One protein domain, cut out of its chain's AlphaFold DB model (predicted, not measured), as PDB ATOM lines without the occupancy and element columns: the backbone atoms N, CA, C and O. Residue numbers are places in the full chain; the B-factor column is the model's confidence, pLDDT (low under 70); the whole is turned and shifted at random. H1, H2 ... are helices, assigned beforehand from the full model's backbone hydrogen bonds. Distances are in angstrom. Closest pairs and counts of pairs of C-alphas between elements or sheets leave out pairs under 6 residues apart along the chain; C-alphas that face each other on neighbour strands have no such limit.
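What this domain is: This is residues 17 to 90 of the 152 residues of an uncharacterized protein of Physcomitrium patens (UniProt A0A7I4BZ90). What is seen first? A long helix, H1, is crossed near its last residues by H3, and the turn between them holds little H2. Residues 17 to 40 of H1 stick out as a long arm. What builds it? The 74 printed residues, all helix by class, hold H1, H2 and H3 in that order and no named strand. The whole is extended, with a radius of gyration of the C-alphas of 18.9 A and spans of 64 by 31 by 18 A.

How they stand to each other: Where do the long helices meet? H1, residues 17 to 54, touches H3, residues 69 to 89, with residues 45 to 52 alone; the closest C-alphas, of Leu 48 and Val 75, are 7.1 A apart. They run the same way at a steep tilt of 51 degrees. Where is H2? H2, residues 61 to 65, is apart from H1 and close but not clearly touching H3, the closest C-alphas being those of Lys 64 and Lys 72, 7.6 A. Are the helix backbones complete? In H1, H2 and H3 every O i to N i+4 pair is within hydrogen-bond range.

Where its parts are: Where does H1 begin? C-alpha 17 is at (1.487, -11.578, 21.478), and H1 is 54.9 A long. Where does H3 end? C-alpha 89 is at (58.944, -7.173, 42.396); H3 is 30.6 A and H2 6.3 A.

The domain as a whole: How long is it? The two farthest C-alphas, of Asp 17 and Asp 90, are 64.3 A apart. Is it unbroken? The printed part has no cut, and no link is long. Where is confidence low? Residue 17 is under 70.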
ATOM      1  N   ASP A  17       0.503 -12.584  21.888       66.19
ATOM      2  CA  ASP A  17       1.487 -11.578  21.478       66.19
ATOM      3  C   ASP A  17       1.562 -10.426  22.492       66.19
ATOM      4  O   ASP A  17       2.651  -9.941  22.798       66.19
ATOM      5  N   GLU A  18       0.437 -10.033  23.101       71.75
ATOM      6  CA  GLU A  18       0.413  -9.047  24.196       71.75
ATOM      7  C   GLU A  18       1.196  -9.534  25.425       71.75
ATOM      8  O   GLU A  18       2.028  -8.807  25.975       71.75
ATOM      9  N   ASN A  19       0.998 -10.796  25.816       80.50
ATOM     10  CA  ASN A  19       1.725 -11.415  26.924       80.50
ATOM     11  C   ASN A  19       3.225 -11.576  26.620       80.50
ATOM     12  O   ASN A  19       4.063 -11.347  27.497       80.50
ATOM     13  N   TYR A  20       3.578 -11.922  25.378       88.00
ATOM     14  CA  TYR A  20       4.969 -11.987  24.923       88.00
ATOM     15  C   TYR A  20       5.648 -10.613  24.973       88.00
ATOM     16  O   TYR A  20       6.746 -10.479  25.518       88.00
ATOM     17  N   ASN A  21       4.970  -9.575  24.476       88.12
ATOM     18  CA  ASN A  21       5.471  -8.205  24.497       88.12
ATOM     19  C   ASN A  21       5.655  -7.697  25.936       88.12
ATOM     20  O   ASN A  21       6.690  -7.105  26.248       88.12
ATOM     21  N   GLY A  22       4.719  -7.999  26.842       91.69
ATOM     22  CA  GLY A  22       4.855  -7.697  28.269       91.69
ATOM     23  C   GLY A  22       6.082  -8.366  28.895       91.69
ATOM     24  O   GLY A  22       6.907  -7.699  29.527       91.69
ATOM     25  N   ALA A  23       6.264  -9.670  28.664       92.62
ATOM     26  CA  ALA A  23       7.425 -10.413  29.154       92.62
ATOM     27  C   ALA A  23       8.750  -9.865  28.594       92.62
ATOM     28  O   ALA A  23       9.726  -9.725  29.339       92.62
ATOM     29  N   LEU A  24       8.784  -9.496  27.311       94.12
ATOM     30  CA  LEU A  24       9.953  -8.901  26.671       94.12
ATOM     31  C   LEU A  24      10.302  -7.541  27.289       94.12
ATOM     32  O   LEU A  24      11.467  -7.301  27.612       94.12
ATOM     33  N   ILE A  25       9.316  -6.670  27.514       94.56
ATOM     34  CA  ILE A  25       9.526  -5.362  28.152       94.56
ATOM     35  C   ILE A  25      10.052  -5.538  29.580       94.56
ATOM     36  O   ILE A  25      11.020  -4.871  29.965       94.56
ATOM     37  N   HIS A  26       9.479  -6.459  30.363       95.50
ATOM     38  CA  HIS A  26       9.974  -6.770  31.706       95.50
ATOM     39  C   HIS A  26      11.412  -7.294  31.674       95.50
ATOM     40  O   HIS A  26      12.261  -6.814  32.428       95.50
ATOM     41  N   HIS A  27      11.714  -8.218  30.762       95.81
ATOM     42  CA  HIS A  27      13.058  -8.755  30.588       95.81
ATOM     43  C   HIS A  27      14.073  -7.656  30.241       95.81
ATOM     44  O   HIS A  27      15.108  -7.535  30.902       95.81
ATOM     45  N   GLN A  28      13.761  -6.798  29.265       96.25
ATOM     46  CA  GLN A  28      14.621  -5.675  28.879       96.25
ATOM     47  C   GLN A  28      14.795  -4.661  30.015       96.25
ATOM     48  O   GLN A  28      15.896  -4.150  30.230       96.25
ATOM     49  N   SER A  29      13.742  -4.412  30.796       96.12
ATOM     50  CA  SER A  29      13.801  -3.531  31.968       96.12
ATOM     51  C   SER A  29      14.744  -4.083  33.043       96.12
ATOM     52  O   SER A  29      15.585  -3.347  33.563       96.12
ATOM     53  N   ILE A  30      14.691  -5.391  33.320       97.19
ATOM     54  CA  ILE A  30      15.620  -6.061  34.246       97.19
ATOM     55  C   ILE A  30      17.057  -5.971  33.725       97.19
ATOM     56  O   ILE A  30      17.968  -5.631  34.485       97.19
ATOM     57  N   LEU A  31      17.280  -6.229  32.432       97.31
ATOM     58  CA  LEU A  31      18.608  -6.122  31.825       97.31
ATOM     59  C   LEU A  31      19.168  -4.699  31.914       97.31
ATOM     60  O   LEU A  31      20.352  -4.526  32.216       97.31
ATOM     61  N   ARG A  32      18.330  -3.679  31.704       97.31
ATOM     62  CA  ARG A  32      18.708  -2.272  31.868       97.31
ATOM     63  C   ARG A  32      19.113  -1.973  33.308       97.31
ATOM     64  O   ARG A  32      20.204  -1.447  33.522       97.31
ATOM     65  N   ASN A  33      18.298  -2.373  34.281       97.81
ATOM     66  CA  ASN A  33      18.596  -2.173  35.701       97.81
ATOM     67  C   ASN A  33      19.896  -2.877  36.107       97.81
ATOM     68  O   ASN A  33      20.756  -2.263  36.736       97.81
ATOM     69  N   LYS A  34      20.097  -4.127  35.667       97.81
ATOM     70  CA  LYS A  34      21.339  -4.876  35.892       97.81
ATOM     71  C   LYS A  34      22.554  -4.127  35.341       97.81
ATOM     72  O   LYS A  34      23.551  -3.996  36.043       97.81
ATOM     73  N   ARG A  35      22.484  -3.621  34.106       97.81
ATOM     74  CA  ARG A  35      23.585  -2.858  33.491       97.81
ATOM     75  C   ARG A  35      23.885  -1.574  34.261       97.81
ATOM     76  O   ARG A  35      25.052  -1.311  34.531       97.81
ATOM     77  N   CYS A  36      22.865  -0.808  34.644       97.12
ATOM     78  CA  CYS A  36      23.044   0.426  35.411       97.12
ATOM     79  C   CYS A  36      23.684   0.164  36.783       97.12
ATOM     80  O   CYS A  36      24.623   0.865  37.158       97.12
ATOM     81  N   LEU A  37      23.232  -0.872  37.499       96.88
ATOM     82  CA  LEU A  37      23.798  -1.258  38.795       96.88
ATOM     83  C   LEU A  37      25.252  -1.723  38.668       96.88
ATOM     84  O   LEU A  37      26.108  -1.260  39.419       96.88
ATOM     85  N   LEU A  38      25.552  -2.575  37.682       96.81
ATOM     86  CA  LEU A  38      26.923  -3.016  37.416       96.81
ATOM     87  C   LEU A  38      27.835  -1.844  37.046       96.81
ATOM     88  O   LEU A  38      28.951  -1.770  37.549       96.81
ATOM     89  N   ALA A  39      27.363  -0.913  36.215       97.75
ATOM     90  CA  ALA A  39      28.131   0.271  35.841       97.75
ATOM     91  C   ALA A  39      28.436   1.153  37.060       97.75
ATOM     92  O   ALA A  39      29.569   1.605  37.220       97.75
ATOM     93  N   TYR A  40      27.454   1.355  37.945       95.44
ATOM     94  CA  TYR A  40      27.646   2.095  39.192       95.44
ATOM     95  C   TYR A  40      28.668   1.414  40.108       95.44
ATOM     96  O   TYR A  40      29.633   2.054  40.530       95.44
ATOM     97  N   MET A  41      28.499   0.113  40.371       94.81
ATOM     98  CA  MET A  41      29.417  -0.664  41.212       94.81
ATOM     99  C   MET A  41      30.837  -0.659  40.641       94.81
ATOM    100  O   MET A  41      31.793  -0.414  41.372       94.81
ATOM    101  N   TYR A  42      30.979  -0.860  39.330       95.44
ATOM    102  CA  TYR A  42      32.268  -0.836  38.644       95.44
ATOM    103  C   TYR A  42      32.935   0.541  38.721       95.44
ATOM    104  O   TYR A  42      34.105   0.652  39.084       95.44
ATOM    105  N   HIS A  43      32.187   1.614  38.448       96.00
ATOM    106  CA  HIS A  43      32.709   2.973  38.556       96.00
ATOM    107  C   HIS A  43      33.168   3.291  39.985       96.00
ATOM    108  O   HIS A  43      34.227   3.894  40.185       96.00
ATOM    109  N   ARG A  44      32.393   2.863  40.985       94.00
ATOM    110  CA  ARG A  44      32.725   3.058  42.396       94.00
ATOM    111  C   ARG A  44      33.967   2.255  42.801       94.00
ATOM    112  O   ARG A  44      34.871   2.840  43.391       94.00
ATOM    113  N   ALA A  45      34.092   0.996  42.379       93.31
ATOM    114  CA  ALA A  45      35.298   0.187  42.581       93.31
ATOM    115  C   ALA A  45      36.546   0.823  41.938       93.31
ATOM    116  O   ALA A  45      37.574   0.966  42.598       93.31
ATOM    117  N   ASN A  46      36.445   1.308  40.697       94.88
ATOM    118  CA  ASN A  46      37.539   2.019  40.025       94.88
ATOM    119  C   ASN A  46      37.926   3.321  40.737       94.88
ATOM    120  O   ASN A  46      39.082   3.743  40.702       94.88
ATOM    121  N   ARG A  47      36.964   4.016  41.356       93.38
ATOM    122  CA  ARG A  47      37.256   5.204  42.165       93.38
ATOM    123  C   ARG A  47      38.040   4.826  43.423       93.38
ATOM    124  O   ARG A  47      39.021   5.495  43.719       93.38
ATOM    125  N   LEU A  48      37.661   3.747  44.106       91.19
ATOM    126  CA  LEU A  48      38.386   3.246  45.281       91.19
ATOM    127  C   LEU A  48      39.809   2.791  44.935       91.19
ATOM    128  O   LEU A  48      40.745   3.125  45.654       91.19
ATOM    129  N   GLN A  49      39.992   2.102  43.806       91.75
ATOM    130  CA  GLN A  49      41.325   1.741  43.315       91.75
ATOM    131  C   GLN A  49      42.177   2.986  43.062       91.75
ATOM    132  O   GLN A  49      43.296   3.066  43.550       91.75
ATOM    133  N   ARG A  50      41.639   3.998  42.368       90.56
ATOM    134  CA  ARG A  50      42.352   5.268  42.147       90.56
ATOM    135  C   ARG A  50      42.745   5.954  43.453       90.56
ATOM    136  O   ARG A  50      43.871   6.421  43.558       90.56
ATOM    137  N   LEU A  51      41.866   5.953  44.456       88.56
ATOM    138  CA  LEU A  51      42.186   6.497  45.779       88.56
ATOM    139  C   LEU A  51      43.360   5.756  46.434       88.56
ATOM    140  O   LEU A  51      44.238   6.408  46.986       88.56
ATOM    141  N   ARG A  52      43.431   4.421  46.314       87.81
ATOM    142  CA  ARG A  52      44.565   3.619  46.818       87.81
ATOM    143  C   ARG A  52      45.903   3.996  46.168       87.81
ATOM    144  O   ARG A  52      46.934   3.892  46.833       87.81
ATOM    145  N   TRP A  53      45.888   4.407  44.901       87.31
ATOM    146  CA  TRP A  53      47.080   4.865  44.173       87.31
ATOM    147  C   TRP A  53      47.440   6.329  44.452       87.31
ATOM    148  O   TRP A  53      48.592   6.695  44.291       87.31
ATOM    149  N   GLN A  54      46.483   7.163  44.869       84.19
ATOM    150  CA  GLN A  54      46.714   8.588  45.150       84.19
ATOM    151  C   GLN A  54      47.099   8.867  46.606       84.19
ATOM    152  O   GLN A  54      47.960   9.696  46.861       84.19
ATOM    153  N   LEU A  55      46.436   8.200  47.555       78.38
ATOM    154  CA  LEU A  55      46.573   8.445  48.999       78.38
ATOM    155  C   LEU A  55      47.474   7.408  49.691       78.38
ATOM    156  O   LEU A  55      47.744   7.505  50.885       78.38
ATOM    157  N   GLY A  56      47.900   6.373  48.963       78.31
ATOM    158  CA  GLY A  56      48.642   5.252  49.527       78.31
ATOM    159  C   GLY A  56      47.755   4.259  50.287       78.31
ATOM    160  O   GLY A  56      46.564   4.105  50.009       78.31
ATOM    161  N   ALA A  57      48.357   3.495  51.204       73.88
ATOM    162  CA  ALA A  57      47.710   2.348  51.853       73.88
ATOM    163  C   ALA A  57      46.603   2.728  52.848       73.88
ATOM    164  O   ALA A  57      45.705   1.924  53.106       73.88
ATOM    165  N   VAL A  58      46.659   3.940  53.399       78.31
ATOM    166  CA  VAL A  58      45.745   4.396  54.445       78.31
ATOM    167  C   VAL A  58      44.704   5.326  53.836       78.31
ATOM    168  O   VAL A  58      45.023   6.407  53.353       78.31
ATOM    169  N   LEU A  59      43.438   4.909  53.877       81.69
ATOM    170  CA  LEU A  59      42.326   5.784  53.509       81.69
ATOM    171  C   LEU A  59      41.995   6.747  54.667       81.69
ATOM    172  O   LEU A  59      41.972   6.300  55.820       81.69
ATOM    173  N   PRO A  60      41.664   8.021  54.373       83.75
ATOM    174  CA  PRO A  60      41.117   8.963  55.347       83.75
ATOM    175  C   PRO A  60      39.847   8.430  56.015       83.75
ATOM    176  O   PRO A  60      39.071   7.698  55.391       83.75
ATOM    177  N   GLU A  61      39.625   8.813  57.272       83.50
ATOM    178  CA  GLU A  61      38.494   8.309  58.059       83.50
ATOM    179  C   GLU A  61      37.146   8.742  57.472       83.50
ATOM    180  O   GLU A  61      36.272   7.901  57.273       83.50
ATOM    181  N   ASP A  62      37.047   9.993  57.014       85.75
ATOM    182  CA  ASP A  62      35.860  10.537  56.339       85.75
ATOM    183  C   ASP A  62      35.410   9.661  55.159       85.75
ATOM    184  O   ASP A  62      34.225   9.416  54.938       85.75
ATOM    185  N   VAL A  63      36.376   9.143  54.389       86.00
ATOM    186  CA  VAL A  63      36.088   8.268  53.252       86.00
ATOM    187  C   VAL A  63      35.635   6.900  53.750       86.00
ATOM    188  O   VAL A  63      34.658   6.368  53.232       86.00
ATOM    189  N   LYS A  64      36.292   6.330  54.768       86.25
ATOM    190  CA  LYS A  64      35.928   5.016  55.326       86.25
ATOM    191  C   LYS A  64      34.519   4.985  55.913       86.25
ATOM    192  O   LYS A  64      33.878   3.933  55.842       86.25
ATOM    193  N   GLU A  65      34.029   6.084  56.476       90.19
ATOM    194  CA  GLU A  65      32.652   6.177  56.977       90.19
ATOM    195  C   GLU A  65      31.619   6.093  55.844       90.19
ATOM    196  O   GLU A  65      30.574   5.462  55.995       90.19
ATOM    197  N   LEU A  66      31.948   6.628  54.665       89.62
ATOM    198  CA  LEU A  66      31.098   6.615  53.467       89.62
ATOM    199  C   LEU A  66      31.113   5.274  52.700       89.62
ATOM    200  O   LEU A  66      30.401   5.131  51.695       89.62
ATOM    201  N   LEU A  67      31.946   4.306  53.100       89.81
ATOM    202  CA  LEU A  67      32.065   3.002  52.440       89.81
ATOM    203  C   LEU A  67      31.094   1.971  53.021       89.81
ATOM    204  O   LEU A  67      31.016   1.764  54.233       89.81
ATOM    205  N   HIS A  68      30.448   1.221  52.128       92.12
ATOM    206  CA  HIS A  68      29.673   0.042  52.508       92.12
ATOM    207  C   HIS A  68      30.615  -1.087  52.993       92.12
ATOM    208  O   HIS A  68      31.731  -1.197  52.479       92.12
ATOM    209  N   PRO A  69      30.215  -1.970  53.932       92.25
ATOM    210  CA  PRO A  69      31.061  -3.067  54.425       92.25
ATOM    211  C   PRO A  69      31.675  -3.936  53.316       92.25
ATOM    212  O   PRO A  69      32.871  -4.209  53.351       92.25
ATOM    213  N   SER A  70      30.904  -4.287  52.284       91.69
ATOM    214  CA  SER A  70      31.414  -5.054  51.132       91.69
ATOM    215  C   SER A  70      32.526  -4.326  50.366       91.69
ATOM    216  O   SER A  70      33.412  -4.951  49.794       91.69
ATOM    217  N   GLU A  71      32.505  -2.992  50.354       91.94
ATOM    218  CA  GLU A  71      33.545  -2.191  49.702       91.94
ATOM    219  C   GLU A  71      34.808  -2.116  50.549       91.94
ATOM    220  O   GLU A  71      35.906  -2.114  50.002       91.94
ATOM    221  N   LYS A  72      34.670  -2.104  51.879       91.44
ATOM    222  CA  LYS A  72      35.815  -2.192  52.795       91.44
ATOM    223  C   LYS A  72      36.564  -3.509  52.594       91.44
ATOM    224  O   LYS A  72      37.789  -3.507  52.508       91.44
ATOM    225  N   GLU A  73      35.835  -4.614  52.445       93.19
ATOM    226  CA  GLU A  73      36.410  -5.927  52.131       93.19
ATOM    227  C   GLU A  73      37.082  -5.957  50.747       93.19
ATOM    228  O   GLU A  73      38.189  -6.480  50.596       93.19
ATOM    229  N   PHE A  74      36.471  -5.323  49.743       92.69
ATOM    230  CA  PHE A  74      37.080  -5.169  48.421       92.69
ATOM    231  C   PHE A  74      38.394  -4.376  48.473       92.69
ATOM    232  O   PHE A  74      39.396  -4.803  47.906       92.69
ATOM    233  N   VAL A  75      38.424  -3.242  49.178       91.75
ATOM    234  CA  VAL A  75      39.648  -2.436  49.328       91.75
ATOM    235  C   VAL A  75      40.729  -3.227  50.060       91.75
ATOM    236  O   VAL A  75      41.886  -3.197  49.642       91.75
ATOM    237  N   LYS A  76      40.358  -3.976  51.104       92.06
ATOM    238  CA  LYS A  76      41.281  -4.841  51.841       92.06
ATOM    239  C   LYS A  76      41.894  -5.911  50.933       92.06
ATOM    240  O   LYS A  76      43.114  -5.957  50.802       92.06
ATOM    241  N   SER A  77      41.074  -6.698  50.240       94.19
ATOM    242  CA  SER A  77      41.563  -7.741  49.324       94.19
ATOM    243  C   SER A  77      42.389  -7.172  48.161       94.19
ATOM    244  O   SER A  77      43.416  -7.742  47.796       94.19
ATOM    245  N   TYR A  78      42.013  -6.005  47.625       93.38
ATOM    246  CA  TYR A  78      42.814  -5.301  46.621       93.38
ATOM    247  C   TYR A  78      44.172  -4.857  47.176       93.38
ATOM    248  O   TYR A  78      45.193  -5.016  46.508       93.38
ATOM    249  N   SER A  79      44.206  -4.333  48.405       91.69
ATOM    250  CA  SER A  79      45.452  -3.921  49.054       91.69
ATOM    251  C   SER A  79      46.387  -5.105  49.313       91.69
ATOM    252  O   SER A  79      47.580  -4.987  49.063       91.69
ATOM    253  N   GLU A  80      45.851  -6.259  49.715       93.06
ATOM    254  CA  GLU A  80      46.616  -7.494  49.915       93.06
ATOM    255  C   GLU A  80      47.197  -8.014  48.593       93.06
ATOM    256  O   GLU A  80      48.377  -8.368  48.525       93.06
ATOM    257  N   ALA A  81      46.399  -8.006  47.520       93.69
ATOM    258  CA  ALA A  81      46.850  -8.393  46.187       93.69
ATOM    259  C   ALA A  81      47.966  -7.471  45.668       93.69
ATOM    260  O   ALA A  81      48.960  -7.949  45.116       93.69
ATOM    261  N   LEU A  82      47.826  -6.159  45.885       91.88
ATOM    262  CA  LEU A  82      48.834  -5.175  45.509       91.88
ATOM    263  C   LEU A  82      50.127  -5.359  46.311       91.88
ATOM    264  O   LEU A  82      51.201  -5.411  45.717       91.88
ATOM    265  N   SER A  83      50.030  -5.540  47.629       91.19
ATOM    266  CA  SER A  83      51.190  -5.806  48.485       91.19
ATOM    267  C   SER A  83      51.918  -7.083  48.063       91.19
ATOM    268  O   SER A  83      53.136  -7.073  47.931       91.19
ATOM    269  N   SER A  84      51.189  -8.165  47.757       94.50
ATOM    270  CA  SER A  84      51.794  -9.403  47.244       94.50
ATOM    271  C   SER A  84      52.563  -9.179  45.938       94.50
ATOM    272  O   SER A  84      53.615  -9.783  45.726       94.50
ATOM    273  N   TYR A  85      52.050  -8.318  45.057       93.69
ATOM    274  CA  TYR A  85      52.724  -7.971  43.810       93.69
ATOM    275  C   TYR A  85      53.978  -7.121  44.046       93.69
ATOM    276  O   TYR A  85      55.031  -7.440  43.495       93.69
ATOM    277  N   MET A  86      53.896  -6.114  44.920       92.12
ATOM    278  CA  MET A  86      55.038  -5.284  45.324       92.12
ATOM    279  C   MET A  86      56.160  -6.131  45.934       92.12
ATOM    280  O   MET A  86      57.308  -5.999  45.531       92.12
ATOM    281  N   THR A  87      55.834  -7.079  46.820       93.00
ATOM    282  CA  THR A  87      56.826  -7.989  47.417       93.00
ATOM    283  C   THR A  87      57.507  -8.884  46.382       93.00
ATOM    284  O   THR A  87      58.685  -9.191  46.519       93.00
ATOM    285  N   LYS A  88      56.795  -9.316  45.334       94.81
ATOM    286  CA  LYS A  88      57.392 -10.135  44.264       94.81
ATOM    287  C   LYS A  88      58.359  -9.346  43.386       94.81
ATOM    288  O   LYS A  88      59.287  -9.939  42.847       94.81
ATOM    289  N   LEU A  89      58.098  -8.056  43.195       92.50
ATOM    290  CA  LEU A  89      58.944  -7.173  42.396       92.50
ATOM    291  C   LEU A  89      60.051  -6.495  43.206       92.50
ATOM    292  O   LEU A  89      60.973  -5.969  42.595       92.50
ATOM    293  N   ASP A  90      59.951  -6.509  44.538       89.69
ATOM    294  CA  ASP A  90      60.825  -5.778  45.465       89.69
ATOM    295  C   ASP A  90      60.889  -4.267  45.161       89.69
ATOM    296  O   ASP A  90      61.917  -3.608  45.300       89.69
TER     297      ASP A  90